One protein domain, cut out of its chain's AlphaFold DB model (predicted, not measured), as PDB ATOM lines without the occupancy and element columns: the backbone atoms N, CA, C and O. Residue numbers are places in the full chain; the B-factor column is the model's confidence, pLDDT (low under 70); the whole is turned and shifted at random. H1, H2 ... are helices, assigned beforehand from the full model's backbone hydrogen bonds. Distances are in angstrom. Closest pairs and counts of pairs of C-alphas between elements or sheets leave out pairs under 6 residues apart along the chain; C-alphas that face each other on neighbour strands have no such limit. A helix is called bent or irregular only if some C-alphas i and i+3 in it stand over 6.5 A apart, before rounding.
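This is residues 31 to 82 of the 146 residues of an uncharacterized protein of Candidatus Saganbacteria bacterium (UniProt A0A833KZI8). Two helices, H2 and H3, fold back side by side as a helical hairpin, and a shorter helix, H1, slants away from the beginning of H2 to make an open V with it. Residues 31 to 41, with no named element, lie at the H1 side of the domain, away from H3. The printed part has 52 residues with three named helices in the order H1, H2, H3 and no named strand; its class is all helix. It is compact, with a radius of gyration of the C-alphas of 10.8 A, and spans 29 by 21 by 15 A.

H1, residues 42 to 49, and H2, residues 52 to 64, only just touch, with 3 pairs of C-alphas within 8 A, and touch only at the corner by their link. H2 takes part with residues 54 to 58 alone; the closest C-alphas, those of Cys 49 and Met 55, are 5.4 A apart. H1 and H2 run opposite ways at a steep tilt of 54 degrees. H2 and H3, residues 70 to 80, touch as a hairpin, their closest C-alphas being those of Leu 59 and Val 73, 6.0 A apart. They run opposite ways at a shallow tilt of 8 degrees. H1 and H3 are apart. In H1 and H3 every O i to N i+4 pair is within hydrogen-bond range; in H2, 7 of 9 are.

H1 begins at C-alpha 42, (16.939, 23.079, -1.462), and measures 10.3 A from first to last C-alpha. H2 measures 19.6 A from C-alpha 52, (21.649, 9.565, -11.695), to C-alpha 64. H2 is irregular: C-alphas 53 and 56 are 7.5 A apart. H3 measures 15.1 A and ends at C-alpha 80, (30.298, 9.776, -12.637).

The C-alphas farthest apart, those of Tyr 31 and Ile 82, are 32.1 A apart. The printed part has no cut, and both links between helices are tight. The mean pLDDT of the printed part is 93.6, and no printed residue is under 70.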
ATOM      1  N   TYR A  31      14.573  30.489  -6.165       93.19
ATOM      2  CA  TYR A  31      13.587  29.434  -6.398       93.19
ATOM      3  C   TYR A  31      12.338  29.978  -7.118       93.19
ATOM      4  O   TYR A  31      11.989  31.151  -6.935       93.19
ATOM      5  N   PRO A  32      11.619  29.138  -7.884       96.25
ATOM      6  CA  PRO A  32      12.002  27.780  -8.278       96.25
ATOM      7  C   PRO A  32      13.192  27.773  -9.254       96.25
ATOM      8  O   PRO A  32      13.337  28.689 -10.063       96.25
ATOM      9  N   VAL A  33      14.038  26.740  -9.191       96.88
ATOM     10  CA  VAL A  33      15.187  26.608 -10.104       96.88
ATOM     11  C   VAL A  33      14.730  25.931 -11.395       96.88
ATOM     12  O   VAL A  33      14.621  24.707 -11.466       96.88
ATOM     13  N   GLU A  34      14.442  26.734 -12.420       95.50
ATOM     14  CA  GLU A  34      13.900  26.268 -13.706       95.50
ATOM     15  C   GLU A  34      14.784  25.194 -14.364       95.50
ATOM     16  O   GLU A  34      14.278  24.152 -14.784       95.50
ATOM     17  N   GLU A  35      16.108  25.391 -14.367       95.25
ATOM     18  CA  GLU A  35      17.070  24.455 -14.973       95.25
ATOM     19  C   GLU A  35      17.190  23.113 -14.223       95.25
ATOM     20  O   GLU A  35      17.604  22.120 -14.812       95.25
ATOM     21  N   LEU A  36      16.742  23.041 -12.964       96.81
ATOM     22  CA  LEU A  36      16.722  21.818 -12.148       96.81
ATOM     23  C   LEU A  36      15.298  21.278 -11.957       96.81
ATOM     24  O   LEU A  36      14.897  20.864 -10.868       96.81
ATOM     25  N   GLY A  37      14.496  21.324 -13.022       95.31
ATOM     26  CA  GLY A  37      13.145  20.767 -13.017       95.31
ATOM     27  C   GLY A  37      12.149  21.560 -12.171       95.31
ATOM     28  O   GLY A  37      11.181  20.981 -11.682       95.31
ATOM     29  N   ASN A  38      12.363  22.872 -12.014       97.00
ATOM     30  CA  ASN A  38      11.527  23.774 -11.216       97.00
ATOM     31  C   ASN A  38      11.438  23.388  -9.728       97.00
ATOM     32  O   ASN A  38      10.390  23.550  -9.105       97.00
ATOM     33  N   CYS A  39      12.524  22.886  -9.133       96.75
ATOM     34  CA  CYS A  39      12.542  22.606  -7.699       96.75
ATOM     35  C   CYS A  39      12.316  23.888  -6.871       96.75
ATOM     36  O   CYS A  39      12.946  24.918  -7.104       96.75
ATOM     37  N   GLU A  40      11.399  23.825  -5.901       96.56
ATOM     38  CA  GLU A  40      10.896  24.998  -5.162       96.56
ATOM     39  C   GLU A  40      11.740  25.382  -3.933       96.56
ATOM     40  O   GLU A  40      11.514  26.427  -3.327       96.56
ATOM     41  N   ASN A  41      12.672  24.521  -3.523       94.75
ATOM     42  CA  ASN A  41      13.557  24.713  -2.373       94.75
ATOM     43  C   ASN A  41      14.749  23.740  -2.437       94.75
ATOM     44  O   ASN A  41      14.761  22.819  -3.255       94.75
ATOM     45  N   GLU A  42      15.731  23.915  -1.546       93.69
ATOM     46  CA  GLU A  42      16.939  23.079  -1.462       93.69
ATOM     47  C   GLU A  42      16.627  21.576  -1.399       93.69
ATOM     48  O   GLU A  42      17.209  20.800  -2.152       93.69
ATOM     49  N   ALA A  43      15.683  21.161  -0.548       95.69
ATOM     50  CA  ALA A  43      15.342  19.749  -0.381       95.69
ATOM     51  C   ALA A  43      14.751  19.148  -1.666       95.69
ATOM     52  O   ALA A  43      15.113  18.039  -2.056       95.69
ATOM     53  N   ALA A  44      13.889  19.891  -2.363       97.12
ATOM     54  CA  ALA A  44      13.355  19.471  -3.655       97.12
ATOM     55  C   ALA A  44      14.455  19.376  -4.727       97.12
ATOM     56  O   ALA A  44      14.451  18.436  -5.522       97.12
ATOM     57  N   CYS A  45      15.410  20.312  -4.738       96.56
ATOM     58  CA  CYS A  45      16.534  20.271  -5.674       96.56
ATOM     59  C   CYS A  45      17.472  19.102  -5.372       96.56
ATOM     60  O   CYS A  45      17.920  18.437  -6.296       96.56
ATOM     61  N   ARG A  46      17.705  18.788  -4.093       94.12
ATOM     62  CA  ARG A  46      18.471  17.609  -3.672       94.12
ATOM     63  C   ARG A  46      17.842  16.328  -4.216       94.12
ATOM     64  O   ARG A  46      18.495  15.613  -4.958       94.12
ATOM     65  N   VAL A  47      16.542  16.124  -3.997       96.25
ATOM     66  CA  VAL A  47      15.808  14.965  -4.546       96.25
ATOM     67  C   VAL A  47      15.865  14.909  -6.080       96.25
ATOM     68  O   VAL A  47      15.876  13.825  -6.667       96.25
ATOM     69  N   TYR A  48      15.872  16.061  -6.756       96.69
ATOM     70  CA  TYR A  48      16.079  16.112  -8.202       96.69
ATOM     71  C   TYR A  48      17.500  15.670  -8.581       96.69
ATOM     72  O   TYR A  48      17.642  14.844  -9.482       96.69
ATOM     73  N   CYS A  49      18.521  16.176  -7.891       95.38
ATOM     74  CA  CYS A  49      19.936  15.922  -8.165       95.38
ATOM     75  C   CYS A  49      20.425  14.531  -7.748       95.38
ATOM     76  O   CYS A  49      21.351  14.020  -8.367       95.38
ATOM     77  N   ASP A  50      19.772  13.886  -6.781       91.38
ATOM     78  CA  ASP A  50      20.090  12.519  -6.344       91.38
ATOM     79  C   ASP A  50      19.752  11.469  -7.420       91.38
ATOM     80  O   ASP A  50      20.128  10.299  -7.320       91.38
ATOM     81  N   LYS A  51      19.027  11.859  -8.474       92.19
ATOM     82  CA  LYS A  51      18.742  10.975  -9.605       92.19
ATOM     83  C   LYS A  51      19.965  10.901 -10.518       92.19
ATOM     84  O   LYS A  51      20.381  11.940 -11.027       92.19
ATOM     85  N   PRO A  52      20.453   9.696 -10.869       87.50
ATOM     86  CA  PRO A  52      21.649   9.565 -11.695       87.50
ATOM     87  C   PRO A  52      21.615  10.320 -13.027       87.50
ATOM     88  O   PRO A  52      22.599  10.943 -13.409       87.50
ATOM     89  N   GLY A  53      20.456  10.348 -13.691       91.75
ATOM     90  CA  GLY A  53      20.273  11.081 -14.949       91.75
ATOM     91  C   GLY A  53      20.298  12.611 -14.828       91.75
ATOM     92  O   GLY A  53      20.283  13.285 -15.850       91.75
ATOM     93  N   ASN A  54      20.329  13.158 -13.610       95.81
ATOM     94  CA  ASN A  54      20.328  14.597 -13.337       95.81
ATOM     95  C   ASN A  54      21.652  15.093 -12.735       95.81
ATOM     96  O   ASN A  54      21.803  16.292 -12.508       95.81
ATOM     97  N   MET A  55      22.610  14.203 -12.456       92.38
ATOM     98  CA  MET A  55      23.822  14.580 -11.723       92.38
ATOM     99  C   MET A  55      24.668  15.599 -12.497       92.38
ATOM    100  O   MET A  55      25.110  16.582 -11.912       92.38
ATOM    101  N   GLU A  56      24.824  15.439 -13.814       94.94
ATOM    102  CA  GLU A  56      25.626  16.356 -14.639       94.94
ATOM    103  C   GLU A  56      25.073  17.791 -14.635       94.94
ATOM    104  O   GLU A  56      25.798  18.728 -14.307       94.94
ATOM    105  N   ILE A  57      23.768  17.968 -14.887       97.06
ATOM    106  CA  ILE A  57      23.134  19.297 -14.871       97.06
ATOM    107  C   ILE A  57      23.179  19.942 -13.477       97.06
ATOM    108  O   ILE A  57      23.317  21.160 -13.356       97.06
ATOM    109  N   CYS A  58      23.115  19.138 -12.414       97.19
ATOM    110  CA  CYS A  58      23.262  19.625 -11.046       97.19
ATOM    111  C   CYS A  58      24.695  20.051 -10.715       97.19
ATOM    112  O   CYS A  58      24.879  21.054 -10.024       97.19
ATOM    113  N   LEU A  59      25.706  19.340 -11.218       96.44
ATOM    114  CA  LEU A  59      27.108  19.733 -11.068       96.44
ATOM    115  C   LEU A  59      27.405  21.033 -11.822       96.44
ATOM    116  O   LEU A  59      28.046  21.925 -11.267       96.44
ATOM    117  N   ASP A  60      26.876  21.184 -13.037       96.69
ATOM    118  CA  ASP A  60      27.001  22.423 -13.812       96.69
ATOM    119  C   ASP A  60      26.319  23.602 -13.104       96.69
ATOM    120  O   ASP A  60      26.889  24.694 -12.999       96.69
ATOM    121  N   PHE A  61      25.123  23.377 -12.551       96.31
ATOM    122  CA  PHE A  61      24.428  24.359 -11.720       96.31
ATOM    123  C   PHE A  61      25.257  24.755 -10.497       96.31
ATOM    124  O   PHE A  61      25.404  25.947 -10.204       96.31
ATOM    125  N   ALA A  62      25.800  23.767  -9.783       95.75
ATOM    126  CA  ALA A  62      26.594  23.988  -8.586       95.75
ATOM    127  C   ALA A  62      27.859  24.797  -8.893       95.75
ATOM    128  O   ALA A  62      28.152  25.755  -8.179       95.75
ATOM    129  N   GLN A  63      28.552  24.486  -9.991       95.25
ATOM    130  CA  GLN A  63      29.714  25.249 -10.446       95.25
ATOM    131  C   GLN A  63      29.341  26.698 -10.782       95.25
ATOM    132  O   GLN A  63      29.941  27.639 -10.267       95.25
ATOM    133  N   LYS A  64      28.313  26.884 -11.620       94.56
ATOM    134  CA  LYS A  64      27.842  28.196 -12.097       94.56
ATOM    135  C   LYS A  64      27.425  29.122 -10.955       94.56
ATOM    136  O   LYS A  64      27.607  30.334 -11.053       94.56
ATOM    137  N   ASN A  65      26.871  28.557  -9.886       94.00
ATOM    138  CA  ASN A  65      26.407  29.301  -8.717       94.00
ATOM    139  C   ASN A  65      27.413  29.301  -7.554       94.00
ATOM    140  O   ASN A  65      27.066  29.742  -6.460       94.00
ATOM    141  N   ASN A  66      28.651  28.843  -7.778       92.00
ATOM    142  CA  ASN A  66      29.709  28.755  -6.764       92.00
ATOM    143  C   ASN A  66      29.305  27.943  -5.514       92.00
ATOM    144  O   ASN A  66      29.776  28.214  -4.411       92.00
ATOM    145  N   LEU A  67      28.424  26.953  -5.681       92.44
ATOM    146  CA  LEU A  67      28.065  25.981  -4.641       92.44
ATOM    147  C   LEU A  67      29.132  24.892  -4.487       92.44
ATOM    148  O   LEU A  67      29.200  24.244  -3.447       92.44
ATOM    149  N   MET A  68      29.943  24.685  -5.526       91.81
ATOM    150  CA  MET A  68      31.090  23.781  -5.544       91.81
ATOM    151  C   MET A  68      32.231  24.437  -6.315       91.81
ATOM    152  O   MET A  68      32.004  25.142  -7.303       91.81
ATOM    153  N   SER A  69      33.466  24.194  -5.883       92.69
ATOM    154  CA  SER A  69      34.636  24.610  -6.651       92.69
ATOM    155  C   SER A  69      34.745  23.810  -7.951       92.69
ATOM    156  O   SER A  69      34.312  22.662  -8.034       92.69
ATOM    157  N   GLU A  70      35.388  24.386  -8.970       92.50
ATOM    158  CA  GLU A  70      35.681  23.678 -10.225       92.50
ATOM    159  C   GLU A  70      36.417  22.349  -9.978       92.50
ATOM    160  O   GLU A  70      36.142  21.350 -10.637       92.50
ATOM    161  N   ARG A  71      37.303  22.313  -8.970       89.44
ATOM    162  CA  ARG A  71      38.005  21.088  -8.561       89.44
ATOM    163  C   ARG A  71      37.034  20.005  -8.083       89.44
ATOM    164  O   ARG A  71      37.102  18.883  -8.572       89.44
ATOM    165  N   GLU A  72      36.124  20.341  -7.171       90.12
ATOM    166  CA  GLU A  72      35.130  19.394  -6.640       90.12
ATOM    167  C   GLU A  72      34.152  18.926  -7.723       90.12
ATOM    168  O   GLU A  72      33.762  17.761  -7.746       90.12
ATOM    169  N   VAL A  73      33.788  19.811  -8.654       94.25
ATOM    170  CA  VAL A  73      32.931  19.470  -9.797       94.25
ATOM    171  C   VAL A  73      33.633  18.487 -10.728       94.25
ATOM    172  O   VAL A  73      33.026  17.498 -11.130       94.25
ATOM    173  N   ASN A  74      34.912  18.707 -11.034       92.62
ATOM    174  CA  ASN A  74      35.687  17.796 -11.873       92.62
ATOM    175  C   ASN A  74      35.875  16.427 -11.210       92.62
ATOM    176  O   ASN A  74      35.696  15.413 -11.875       92.62
ATOM    177  N   ALA A  75      36.157  16.379  -9.906       89.94
ATOM    178  CA  ALA A  75      36.237  15.120  -9.164       89.94
ATOM    179  C   ALA A  75      34.904  14.353  -9.191       89.94
ATOM    180  O   ALA A  75      34.883  13.152  -9.459       89.94
ATOM    181  N   ALA A  76      33.781  15.049  -8.986       90.06
ATOM    182  CA  ALA A  76      32.459  14.444  -9.092       90.06
ATOM    183  C   ALA A  76      32.182  13.935 -10.516       90.06
ATOM    184  O   ALA A  76      31.735  12.805 -10.672       90.06
ATOM    185  N   LYS A  77      32.505  14.712 -11.559       91.94
ATOM    186  CA  LYS A  77      32.375  14.278 -12.962       91.94
ATOM    187  C   LYS A  77      33.252  13.065 -13.278       91.94
ATOM    188  O   LYS A  77      32.774  12.149 -13.940       91.94
ATOM    189  N   ASN A  78      34.483  13.023 -12.768       90.69
ATOM    190  CA  ASN A  78      35.360  11.862 -12.906       90.69
ATOM    191  C   ASN A  78      34.717  10.628 -12.279       90.69
ATOM    192  O   ASN A  78      34.658   9.598 -12.934       90.69
ATOM    193  N   PHE A  79      34.160  10.752 -11.069       88.00
ATOM    194  CA  PHE A  79      33.448   9.659 -10.407       88.00
ATOM    195  C   PHE A  79      32.216   9.185 -11.196       88.00
ATOM    196  O   PHE A  79      31.980   7.988 -11.307       88.00
ATOM    197  N   LEU A  80      31.448  10.109 -11.785       88.31
ATOM    198  CA  LEU A  80      30.298   9.776 -12.637       88.31
ATOM    199  C   LEU A  80      30.680   9.045 -13.926       88.31
ATOM    200  O   LEU A  80      29.854   8.315 -14.470       88.31
ATOM    201  N   ALA A  81      31.892   9.272 -14.427       87.62
ATOM    202  CA  ALA A  81      32.396   8.667 -15.654       87.62
ATOM    203  C   ALA A  81      32.991   7.262 -15.441       87.62
ATOM    204  O   ALA A  81      33.422   6.638 -16.410       87.62
ATOM    205  N   ILE A  82      33.044   6.769 -14.200       86.25
ATOM    206  CA  ILE A  82      33.545   5.428 -13.898       86.25
ATOM    207  C   ILE A  82      32.450   4.415 -14.253       86.25
ATOM    208  O   ILE A  82      31.414   4.341 -13.597       86.25
TER     209      ILE A  82